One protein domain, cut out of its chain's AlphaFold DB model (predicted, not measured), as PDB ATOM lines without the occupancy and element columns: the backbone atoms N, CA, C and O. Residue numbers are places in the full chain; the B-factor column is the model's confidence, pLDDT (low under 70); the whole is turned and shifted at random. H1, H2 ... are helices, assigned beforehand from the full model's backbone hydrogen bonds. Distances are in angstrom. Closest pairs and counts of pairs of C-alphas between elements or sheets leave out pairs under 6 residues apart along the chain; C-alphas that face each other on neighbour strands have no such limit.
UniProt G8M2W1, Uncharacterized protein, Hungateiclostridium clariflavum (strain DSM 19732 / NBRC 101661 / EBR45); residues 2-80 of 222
ATOM      1  N   HIS A   2      34.464 -38.573  30.652       39.56
ATOM      2  CA  HIS A   2      35.328 -37.481  31.116       39.56
ATOM      3  C   HIS A   2      34.787 -36.179  30.523       39.56
ATOM      4  O   HIS A   2      34.782 -36.015  29.308       39.56
ATOM      5  N   ASN A   3      34.242 -35.308  31.372       42.31
ATOM      6  CA  ASN A   3      33.483 -34.125  30.957       42.31
ATOM      7  C   ASN A   3      34.362 -32.877  30.734       42.31
ATOM      8  O   ASN A   3      33.829 -31.785  30.588       42.31
ATOM      9  N   ASP A   4      35.686 -33.052  30.659       55.91
ATOM     10  CA  ASP A   4      36.667 -31.970  30.500       55.91
ATOM     11  C   ASP A   4      37.427 -32.076  29.165       55.91
ATOM     12  O   ASP A   4      38.620 -31.793  29.073       55.91
ATOM     13  N   CYS A   5      36.749 -32.497  28.091       60.62
ATOM     14  CA  CYS A   5      37.332 -32.453  26.750       60.62
ATOM     15  C   CYS A   5      37.460 -30.995  26.291       60.62
ATOM     16  O   CYS A   5      36.525 -30.409  25.741       60.62
ATOM     17  N   LEU A   6      38.637 -30.408  26.515       80.75
ATOM     18  CA  LEU A   6      38.968 -29.062  26.058       80.75
ATOM     19  C   LEU A   6      38.752 -28.935  24.531       80.75
ATOM     20  O   LEU A   6      38.977 -29.908  23.802       80.75
ATOM     21  N   PRO A   7      38.376 -27.748  24.008       87.25
ATOM     22  CA  PRO A   7      38.094 -27.548  22.581       87.25
ATOM     23  C   PRO A   7      39.190 -28.064  21.638       87.25
ATOM     24  O   PRO A   7      38.890 -28.624  20.586       87.25
ATOM     25  N   GLU A   8      40.452 -27.933  22.049       86.25
ATOM     26  CA  GLU A   8      41.631 -28.401  21.310       86.25
ATOM     27  C   GLU A   8      41.695 -29.929  21.186       86.25
ATOM     28  O   GLU A   8      42.033 -30.444  20.127       86.25
ATOM     29  N   MET A   9      41.317 -30.663  22.237       89.06
ATOM     30  CA  MET A   9      41.304 -32.131  22.217       89.06
ATOM     31  C   MET A   9      40.204 -32.643  21.290       89.06
ATOM     32  O   MET A   9      40.419 -33.563  20.504       89.06
ATOM     33  N   MET A  10      39.032 -31.999  21.325       89.56
ATOM     34  CA  MET A  10      37.952 -32.312  20.391       89.56
ATOM     35  C   MET A  10      38.336 -31.990  18.943       89.56
ATOM     36  O   MET A  10      37.967 -32.735  18.037       89.56
ATOM     37  N   ALA A  11      39.056 -30.889  18.714       91.06
ATOM     38  CA  ALA A  11      39.544 -30.524  17.388       91.06
ATOM     39  C   ALA A  11      40.547 -31.556  16.855       91.06
ATOM     40  O   ALA A  11      40.340 -32.063  15.756       91.06
ATOM     41  N   ALA A  12      41.543 -31.941  17.658       90.75
ATOM     42  CA  ALA A  12      42.519 -32.963  17.284       90.75
ATOM     43  C   ALA A  12      41.863 -34.322  17.002       90.75
ATOM     44  O   ALA A  12      42.191 -34.974  16.012       90.75
ATOM     45  N   GLY A  13      40.885 -34.724  17.822       92.75
ATOM     46  CA  GLY A  13      40.119 -35.947  17.591       92.75
ATOM     47  C   GLY A  13      39.354 -35.927  16.265       92.75
ATOM     48  O   GLY A  13      39.405 -36.898  15.510       92.75
ATOM     49  N   ARG A  14      38.675 -34.815  15.945       93.19
ATOM     50  CA  ARG A  14      37.967 -34.655  14.660       93.19
ATOM     51  C   ARG A  14      38.925 -34.677  13.473       93.19
ATOM     52  O   ARG A  14      38.672 -35.406  12.520       93.19
ATOM     53  N   GLU A  15      40.026 -33.940  13.555       93.31
ATOM     54  CA  GLU A  15      41.019 -33.868  12.484       93.31
ATOM     55  C   GLU A  15      41.651 -35.241  12.202       93.31
ATOM     56  O   GLU A  15      41.742 -35.664  11.049       93.31
ATOM     57  N   ALA A  16      42.013 -35.991  13.247       92.25
ATOM     58  CA  ALA A  16      42.561 -37.337  13.100       92.25
ATOM     59  C   ALA A  16      41.556 -38.302  12.441       92.25
ATOM     60  O   ALA A  16      41.924 -39.107  11.580       92.25
ATOM     61  N   ILE A  17      40.268 -38.196  12.790       93.81
ATOM     62  CA  ILE A  17      39.189 -38.966  12.151       93.81
ATOM     63  C   ILE A  17      39.051 -38.597  10.670       93.81
ATOM     64  O   ILE A  17      38.902 -39.486   9.830       93.81
ATOM     65  N   GLU A  18      39.100 -37.312  10.325       93.81
ATOM     66  CA  GLU A  18      39.012 -36.851   8.936       93.81
ATOM     67  C   GLU A  18      40.182 -37.373   8.091       93.81
ATOM     68  O   GLU A  18      39.963 -37.929   7.011       93.81
ATOM     69  N   ARG A  19      41.412 -37.320   8.616       92.19
ATOM     70  CA  ARG A  19      42.603 -37.890   7.962       92.19
ATOM     71  C   ARG A  19      42.526 -39.410   7.824       92.19
ATOM     72  O   ARG A  19      42.911 -39.975   6.800       92.19
ATOM     73  N   ALA A  20      42.011 -40.108   8.835       91.38
ATOM     74  CA  ALA A  20      41.765 -41.548   8.762       91.38
ATOM     75  C   ALA A  20      40.775 -41.899   7.641       91.38
ATOM     76  O   ALA A  20      41.053 -42.787   6.831       91.38
ATOM     77  N   ARG A  21      39.671 -41.154   7.530       93.62
ATOM     78  CA  ARG A  21      38.690 -41.324   6.448       93.62
ATOM     79  C   ARG A  21      39.285 -41.049   5.072       93.62
ATOM     80  O   ARG A  21      39.018 -41.810   4.147       93.62
ATOM     81  N   ALA A  22      40.127 -40.024   4.942       91.44
ATOM     82  CA  ALA A  22      40.827 -39.721   3.691       91.44
ATOM     83  C   ALA A  22      41.740 -40.871   3.222       91.44
ATOM     84  O   ALA A  22      41.946 -41.047   2.024       91.44
ATOM     85  N   ARG A  23      42.223 -41.708   4.151       90.12
ATOM     86  CA  ARG A  23      42.994 -42.934   3.866       90.12
ATOM     87  C   ARG A  23      42.131 -44.188   3.690       90.12
ATOM     88  O   ARG A  23      42.663 -45.290   3.599       90.12
ATOM     89  N   GLY A  24      40.807 -44.043   3.648       92.94
ATOM     90  CA  GLY A  24      39.870 -45.147   3.434       92.94
ATOM     91  C   GLY A  24      39.473 -45.918   4.696       92.94
ATOM     92  O   GLY A  24      38.833 -46.961   4.584       92.94
ATOM     93  N   ILE A  25      39.807 -45.427   5.895       93.12
ATOM     94  CA  ILE A  25      39.350 -46.042   7.150       93.12
ATOM     95  C   ILE A  25      37.889 -45.651   7.388       93.12
ATOM     96  O   ILE A  25      37.567 -44.477   7.580       93.12
ATOM     97  N   THR A  26      36.999 -46.641   7.390       94.50
ATOM     98  CA  THR A  26      35.548 -46.440   7.556       94.50
ATOM     99  C   THR A  26      34.969 -47.125   8.793       94.50
ATOM    100  O   THR A  26      33.852 -46.798   9.195       94.50
ATOM    101  N   ASP A  27      35.714 -48.036   9.428       97.25
ATOM    102  CA  ASP A  27      35.259 -48.733  10.631       97.25
ATOM    103  C   ASP A  27      35.090 -47.753  11.801       97.25
ATOM    104  O   ASP A  27      36.034 -47.094  12.242       97.25
ATOM    105  N   SER A  28      33.864 -47.662  12.315       95.19
ATOM    106  CA  SER A  28      33.504 -46.717  13.378       95.19
ATOM    107  C   SER A  28      34.271 -46.918  14.689       95.19
ATOM    108  O   SER A  28      34.532 -45.932  15.381       95.19
ATOM    109  N   LYS A  29      34.663 -48.154  15.031       95.75
ATOM    110  CA  LYS A  29      35.444 -48.436  16.243       95.75
ATOM    111  C   LYS A  29      36.871 -47.947  16.064       95.75
ATOM    112  O   LYS A  29      37.359 -47.213  16.917       95.75
ATOM    113  N   ILE A  30      37.480 -48.246  14.916       94.12
ATOM    114  CA  ILE A  30      38.830 -47.770  14.580       94.12
ATOM    115  C   ILE A  30      38.865 -46.236  14.561       94.12
ATOM    116  O   ILE A  30      39.756 -45.624  15.143       94.12
ATOM    117  N   LEU A  31      37.869 -45.588  13.950       93.94
ATOM    118  CA  LEU A  31      37.777 -44.125  13.938       93.94
ATOM    119  C   LEU A  31      37.629 -43.542  15.351       93.94
ATOM    120  O   LEU A  31      38.259 -42.534  15.664       93.94
ATOM    121  N   SER A  32      36.833 -44.177  16.214       93.94
ATOM    122  CA  SER A  32      36.696 -43.755  17.610       93.94
ATOM    123  C   SER A  32      38.013 -43.886  18.381       93.94
ATOM    124  O   SER A  32      38.354 -42.992  19.154       93.94
ATOM    125  N   GLU A  33      38.764 -44.970  18.172       93.06
ATOM    126  CA  GLU A  33      40.075 -45.186  18.797       93.06
ATOM    127  C   GLU A  33      41.111 -44.159  18.328       93.06
ATOM    128  O   GLU A  33      41.855 -43.623  19.149       93.06
ATOM    129  N   ILE A  34      41.124 -43.833  17.031       91.75
ATOM    130  CA  ILE A  34      41.983 -42.786  16.458       91.75
ATOM    131  C   ILE A  34      41.651 -41.424  17.073       91.75
ATOM    132  O   ILE A  34      42.549 -40.723  17.539       91.75
ATOM    133  N   GLY A  35      40.365 -41.064  17.115       93.12
ATOM    134  CA  GLY A  35      39.920 -39.794  17.684       93.12
ATOM    135  C   GLY A  35      40.274 -39.661  19.167       93.12
ATOM    136  O   GLY A  35      40.791 -38.625  19.583       93.12
ATOM    137  N   SER A  36      40.059 -40.722  19.953       92.81
ATOM    138  CA  SER A  36      40.447 -40.754  21.370       92.81
ATOM    139  C   SER A  36      41.962 -40.669  21.539       92.81
ATOM    140  O   SER A  36      42.437 -39.883  22.348       92.81
ATOM    141  N   GLY A  37      42.734 -41.417  20.745       92.81
ATOM    142  CA  GLY A  37      44.193 -41.402  20.825       92.81
ATOM    143  C   GLY A  37      44.803 -40.034  20.505       92.81
ATOM    144  O   GLY A  37      45.777 -39.642  21.142       92.81
ATOM    145  N   ALA A  38      44.217 -39.290  19.563       93.25
ATOM    146  CA  ALA A  38      44.627 -37.920  19.265       93.25
ATOM    147  C   ALA A  38      44.275 -36.946  20.404       93.25
ATOM    148  O   ALA A  38      45.086 -36.088  20.749       93.25
ATOM    149  N   ALA A  39      43.097 -37.094  21.019       93.00
ATOM    150  CA  ALA A  39      42.719 -36.305  22.191       93.00
ATOM    151  C   ALA A  39      43.667 -36.558  23.378       93.00
ATOM    152  O   ALA A  39      44.144 -35.598  23.984       93.00
ATOM    153  N   ASP A  40      44.000 -37.824  23.647       93.75
ATOM    154  CA  ASP A  40      44.948 -38.220  24.694       93.75
ATOM    155  C   ASP A  40      46.345 -37.638  24.436       93.75
ATOM    156  O   ASP A  40      46.990 -37.131  25.351       93.75
ATOM    157  N   ALA A  41      46.817 -37.663  23.183       94.62
ATOM    158  CA  ALA A  41      48.101 -37.071  22.812       94.62
ATOM    159  C   ALA A  41      48.148 -35.564  23.117       94.62
ATOM    160  O   ALA A  41      49.127 -35.090  23.692       94.62
ATOM    161  N   VAL A  42      47.086 -34.818  22.794       92.56
ATOM    162  CA  VAL A  42      46.994 -33.382  23.114       92.56
ATOM    163  C   VAL A  42      46.994 -33.137  24.622       92.56
ATOM    164  O   VAL A  42      47.608 -32.174  25.081       92.56
ATOM    165  N   ASP A  43      46.334 -33.988  25.405       92.25
ATOM    166  CA  ASP A  43      46.352 -33.877  26.865       92.25
ATOM    167  C   ASP A  43      47.755 -34.120  27.446       92.25
ATOM    168  O   ASP A  43      48.262 -33.318  28.232       92.25
ATOM    169  N   ILE A  44      48.447 -35.157  26.962       93.81
ATOM    170  CA  ILE A  44      49.843 -35.445  27.321       93.81
ATOM    171  C   ILE A  44      50.742 -34.237  27.018       93.81
ATOM    172  O   ILE A  44      51.541 -33.822  27.863       93.81
ATOM    173  N   LEU A  45      50.602 -33.647  25.828       92.56
ATOM    174  CA  LEU A  45      51.404 -32.505  25.382       92.56
ATOM    175  C   LEU A  45      51.207 -31.262  26.264       92.56
ATOM    176  O   LEU A  45      52.173 -30.542  26.534       92.56
ATOM    177  N   LYS A  46      49.995 -31.043  26.790       87.62
ATOM    178  CA  LYS A  46      49.689 -29.927  27.707       87.62
ATOM    179  C   LYS A  46      50.415 -30.007  29.038       87.62
ATOM    180  O   LYS A  46      50.598 -28.976  29.679       87.62
ATOM    181  N   SER A  47      50.850 -31.196  29.452       87.56
ATOM    182  CA  SER A  47      51.614 -31.344  30.692       87.56
ATOM    183  C   SER A  47      52.912 -30.529  30.684       87.56
ATOM    184  O   SER A  47      53.439 -30.216  31.750       87.56
ATOM    185  N   GLY A  48      53.446 -30.210  29.496       86.81
ATOM    186  CA  GLY A  48      54.704 -29.489  29.341       86.81
ATOM    187  C   GLY A  48      55.925 -30.266  29.848       86.81
ATOM    188  O   GLY A  48      57.011 -29.705  29.986       86.81
ATOM    189  N   LYS A  49      55.762 -31.554  30.170       91.88
ATOM    190  CA  LYS A  49      56.816 -32.373  30.766       91.88
ATOM    191  C   LYS A  49      57.733 -32.958  29.701       91.88
ATOM    192  O   LYS A  49      57.382 -33.091  28.526       91.88
ATOM    193  N   LYS A  50      58.920 -33.365  30.149       96.19
ATOM    194  CA  LYS A  50      59.793 -34.234  29.365       96.19
ATOM    195  C   LYS A  50      59.118 -35.597  29.214       96.19
ATOM    196  O   LYS A  50      58.811 -36.243  30.212       96.19
ATOM    197  N   ILE A  51      58.945 -36.038  27.977       97.00
ATOM    198  CA  ILE A  51      58.365 -37.337  27.641       97.00
ATOM    199  C   ILE A  51      59.508 -38.294  27.287       97.00
ATOM    200  O   ILE A  51      60.380 -37.981  26.473       97.00
ATOM    201  N   ILE A  52      59.531 -39.458  27.937       96.31
ATOM    202  CA  ILE A  52      60.613 -40.442  27.810       96.31
ATOM    203  C   ILE A  52      60.380 -41.309  26.572       96.31
ATOM    204  O   ILE A  52      59.326 -41.926  26.447       96.31
ATOM    205  N   ALA A  53      61.377 -41.403  25.690       95.69
ATOM    206  CA  ALA A  53      61.304 -42.243  24.496       95.69
ATOM    207  C   ALA A  53      60.920 -43.695  24.832       95.69
ATOM    208  O   ALA A  53      61.484 -44.303  25.740       95.69
ATOM    209  N   GLY A  54      59.944 -44.238  24.100       95.38
ATOM    210  CA  GLY A  54      59.418 -45.591  24.309       95.38
ATOM    211  C   GLY A  54      58.381 -45.735  25.431       95.38
ATOM    212  O   GLY A  54      57.813 -46.815  25.574       95.38
ATOM    213  N   SER A  55      58.083 -44.682  26.205       97.44
ATOM    214  CA  SER A  55      56.970 -44.716  27.163       97.44
ATOM    215  C   SER A  55      55.611 -44.783  26.452       97.44
ATOM    216  O   SER A  55      55.493 -44.475  25.264       97.44
ATOM    217  N   PHE A  56      54.551 -45.142  27.184       95.62
ATOM    218  CA  PHE A  56      53.185 -45.119  26.647       95.62
ATOM    219  C   PHE A  56      52.798 -43.729  26.120       95.62
ATOM    220  O   PHE A  56      52.290 -43.611  25.006       95.62
ATOM    221  N   GLU A  57      53.091 -42.679  26.892       96.62
ATOM    222  CA  GLU A  57      52.854 -41.288  26.497       96.62
ATOM    223  C   GLU A  57      53.609 -40.940  25.210       96.62
ATOM    224  O   GLU A  57      53.050 -40.340  24.292       96.62
ATOM    225  N   TRP A  58      54.864 -41.386  25.106       97.81
ATOM    226  CA  TRP A  58      55.681 -41.160  23.922       97.81
ATOM    227  C   TRP A  58      55.107 -41.839  22.687       97.81
ATOM    228  O   TRP A  58      55.013 -41.209  21.638       97.81
ATOM    229  N   LEU A  59      54.679 -43.099  22.802       96.62
ATOM    230  CA  LEU A  59      54.080 -43.847  21.696       96.62
ATOM    231  C   LEU A  59      52.770 -43.205  21.220       96.62
ATOM    232  O   LEU A  59      52.520 -43.148  20.016       96.62
ATOM    233  N   ARG A  60      51.961 -42.680  22.149       95.56
ATOM    234  CA  ARG A  60      50.722 -41.956  21.826       95.56
ATOM    235  C   ARG A  60      50.999 -40.666  21.062       95.56
ATOM    236  O   ARG A  60      50.454 -40.476  19.977       95.56
ATOM    237  N   VAL A  61      51.881 -39.818  21.584       97.19
ATOM    238  CA  VAL A  61      52.227 -38.534  20.955       97.19
ATOM    239  C   VAL A  61      52.953 -38.734  19.622       97.19
ATOM    240  O   VAL A  61      52.651 -38.062  18.638       97.19
ATOM    241  N   ARG A  62      53.853 -39.718  19.544       97.38
ATOM    242  CA  ARG A  62      54.503 -40.119  18.293       97.38
ATOM    243  C   ARG A  62      53.473 -40.502  17.230       97.38
ATOM    244  O   ARG A  62      53.597 -40.043  16.102       97.38
ATOM    245  N   ALA A  63      52.491 -41.346  17.553       95.62
ATOM    246  CA  ALA A  63      51.477 -41.769  16.585       95.62
ATOM    247  C   ALA A  63      50.652 -40.578  16.070       95.62
ATOM    248  O   ALA A  63      50.401 -40.480  14.870       95.62
ATOM    249  N   TYR A  64      50.303 -39.646  16.962       96.06
ATOM    250  CA  TYR A  64      49.628 -38.397  16.610       96.06
ATOM    251  C   TYR A  64      50.438 -37.550  15.613       96.06
ATOM    252  O   TYR A  64      49.913 -37.147  14.575       96.06
ATOM    253  N   TYR A  65      51.731 -37.324  15.865       97.31
ATOM    254  CA  TYR A  65      52.557 -36.548  14.935       97.31
ATOM    255  C   TYR A  65      52.931 -37.304  13.655       97.31
ATOM    256  O   TYR A  65      53.046 -36.680  12.603       97.31
ATOM    257  N   SER A  66      53.065 -38.630  13.710       96.50
ATOM    258  CA  SER A  66      53.270 -39.470  12.523       96.50
ATOM    259  C   SER A  66      52.108 -39.317  11.537       96.50
ATOM    260  O   SER A  66      52.316 -39.137  10.337       96.50
ATOM    261  N   ASP A  67      50.877 -39.259  12.053       93.62
ATOM    262  CA  ASP A  67      49.686 -38.962  11.260       93.62
ATOM    263  C   ASP A  67      49.732 -37.567  10.614       93.62
ATOM    264  O   ASP A  67      49.425 -37.412   9.431       93.62
ATOM    265  N   ALA A  68      50.171 -36.552  11.367       94.56
ATOM    266  CA  ALA A  68      50.332 -35.192  10.854       94.56
ATOM    267  C   ALA A  68      51.402 -35.099   9.757       94.56
ATOM    268  O   ALA A  68      51.175 -34.468   8.723       94.56
ATOM    269  N   ALA A  69      52.543 -35.766   9.941       95.94
ATOM    270  CA  ALA A  69      53.602 -35.824   8.940       95.94
ATOM    271  C   ALA A  69      53.127 -36.514   7.651       95.94
ATOM    272  O   ALA A  69      53.400 -36.026   6.552       95.94
ATOM    273  N   GLN A  70      52.351 -37.596   7.771       94.19
ATOM    274  CA  GLN A  70      51.761 -38.267   6.613       94.19
ATOM    275  C   GLN A  70      50.775 -37.358   5.868       94.19
ATOM    276  O   GLN A  70      50.841 -37.270   4.643       94.19
ATOM    277  N   ALA A  71      49.918 -36.623   6.583       92.50
ATOM    278  CA  ALA A  71      49.002 -35.666   5.962       92.50
ATOM    279  C   ALA A  71      49.754 -34.569   5.182       92.50
ATOM    280  O   ALA A  71      49.361 -34.222   4.067       92.50
ATOM    281  N   ILE A  72      50.877 -34.074   5.718       94.38
ATOM    282  CA  ILE A  72      51.755 -33.130   5.011       94.38
ATOM    283  C   ILE A  72      52.330 -33.767   3.745       94.38
ATOM    284  O   ILE A  72      52.328 -33.132   2.689       94.38
ATOM    285  N   ARG A  73      52.804 -35.016   3.807       93.31
ATOM    286  CA  ARG A  73      53.294 -35.719   2.612       93.31
ATOM    287  C   ARG A  73      52.218 -35.860   1.548       93.31
ATOM    288  O   ARG A  73      52.488 -35.561   0.387       93.31
ATOM    289  N   ASP A  74      51.021 -36.277   1.937       92.38
ATOM    290  CA  ASP A  74      49.907 -36.484   1.016       92.38
ATOM    291  C   ASP A  74      49.497 -35.167   0.347       92.38
ATOM    292  O   ASP A  74      49.349 -35.121  -0.874       92.38
ATOM    293  N   ALA A  75      49.428 -34.074   1.114       92.00
ATOM    294  CA  ALA A  75      49.126 -32.739   0.601       92.00
ATOM    295  C   ALA A  75      50.186 -32.203  -0.377       92.00
ATOM    296  O   ALA A  75      49.881 -31.372  -1.225       92.00
ATOM    297  N   ASN A  76      51.430 -32.674  -0.275       92.94
ATOM    298  CA  ASN A  76      52.529 -32.252  -1.142       92.94
ATOM    299  C   ASN A  76      52.805 -33.236  -2.290       92.94
ATOM    300  O   ASN A  76      53.634 -32.957  -3.162       92.94
ATOM    301  N   LYS A  77      52.113 -34.378  -2.331       90.56
ATOM    302  CA  LYS A  77      52.328 -35.425  -3.330       90.56
ATOM    303  C   LYS A  77      52.051 -34.896  -4.738       90.56
ATOM    304  O   LYS A  77      50.947 -34.474  -5.056       90.56
ATOM    305  N   GLY A  78      53.070 -34.943  -5.595       87.12
ATOM    306  CA  GLY A  78      52.988 -34.440  -6.972       87.12
ATOM    307  C   GLY A  78      53.048 -32.914  -7.109       87.12
ATOM    308  O   GLY A  78      53.030 -32.427  -8.235       87.12
ATOM    309  N   ILE A  79      53.159 -32.173  -6.000       88.38
ATOM    310  CA  ILE A  79      53.285 -30.708  -5.979       88.38
ATOM    311  C   ILE A  79      54.711 -30.344  -5.573       88.38
ATOM    312  O   ILE A  79      55.527 -29.932  -6.395       88.38
ATOM    313  N   ASN A  80      55.029 -30.582  -4.304       82.81
ATOM    314  CA  ASN A  80      56.338 -30.345  -3.735       82.81
ATOM    315  C   ASN A  80      56.967 -31.717  -3.532       82.81
ATOM    316  O   ASN A  80      56.538 -32.488  -2.677       82.81
TER     317      ASN A  80
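This is residues 2 to 80 of the 222 residues of an uncharacterized protein of Hungateiclostridium clariflavum (strain DSM 19732 / NBRC 101661 / EBR45) (UniProt G8M2W1). Two helices, H1 and H2, form a hairpin and cross closely near their middles as a slanted X, and a third and longest helix, H3, packs across one side of the pair, mainly on the second half of H2. Residues 75 to 80, of which 75 and 76 belong to H3, stick out at the end of the printed part. The printed part has 79 residues with three named helices in the order H1, H2, H3 and no named strand, and its class is all helix. It is compact, with a radius of gyration of the C-alphas of 13.4 A, and the C-alphas span 38 by 27 by 21 A.

Begin at His 2 and go on to C-alpha 7 at (38.094, -27.548, 22.581), where H1 starts; it takes residues 7 to 22 and measures 22.6 A from first to last C-alpha. After five residues you reach C-alpha 28 at (33.504, -46.717, 13.378), the start of H2, which takes residues 28 to 46 and measures 27.4 A. Nine residues later H3 starts at Phe 56; it takes residues 56 to 76, measures 30.6 A, and ends at C-alpha 76 at (52.529, -32.252, -1.142).

Look first at Gly 13 and Gly 35, the closest C-alphas of H1 and H2, 3.9 A apart. These two helices touch with 28 pairs of C-alphas within 8 A, run opposite ways at a steep tilt of 41 degrees, and form a helical hairpin. The helix packing is mostly crossed, with no touching pair of helices at a shallow tilt. From H2, go to Ala 41 and Val 61, whose C-alphas, 4.8 A apart, are the closest of H2 and H3. H2 touches H3 with residues 37 to 45 alone, and their lines, at 71 degrees, are only just about perpendicular. H1 touches H3 with residues 16 to 19 alone, meeting residues 64 to 71 of H3; the closest C-alphas are those of Arg 19 and Ala 71, 7.1 A apart. H1 and H3 run the same way at a steep tilt of 55 degrees. In H1, H2 and H3 every O i to N i+4 pair is within hydrogen-bond range.

The two C-alphas farthest apart are those of Asn 3 and Gly 78, at 42.7 A. The printed part runs from residue 2 to residue 80 and has no cut. The link from H1 to H2 is tight, the link from H2 to H3 is short, and neither is long. In the B-factor column you will find a mean pLDDT of 90.8 over the printed part, with residues 2 to 5 under 70, where the model's confidence is low.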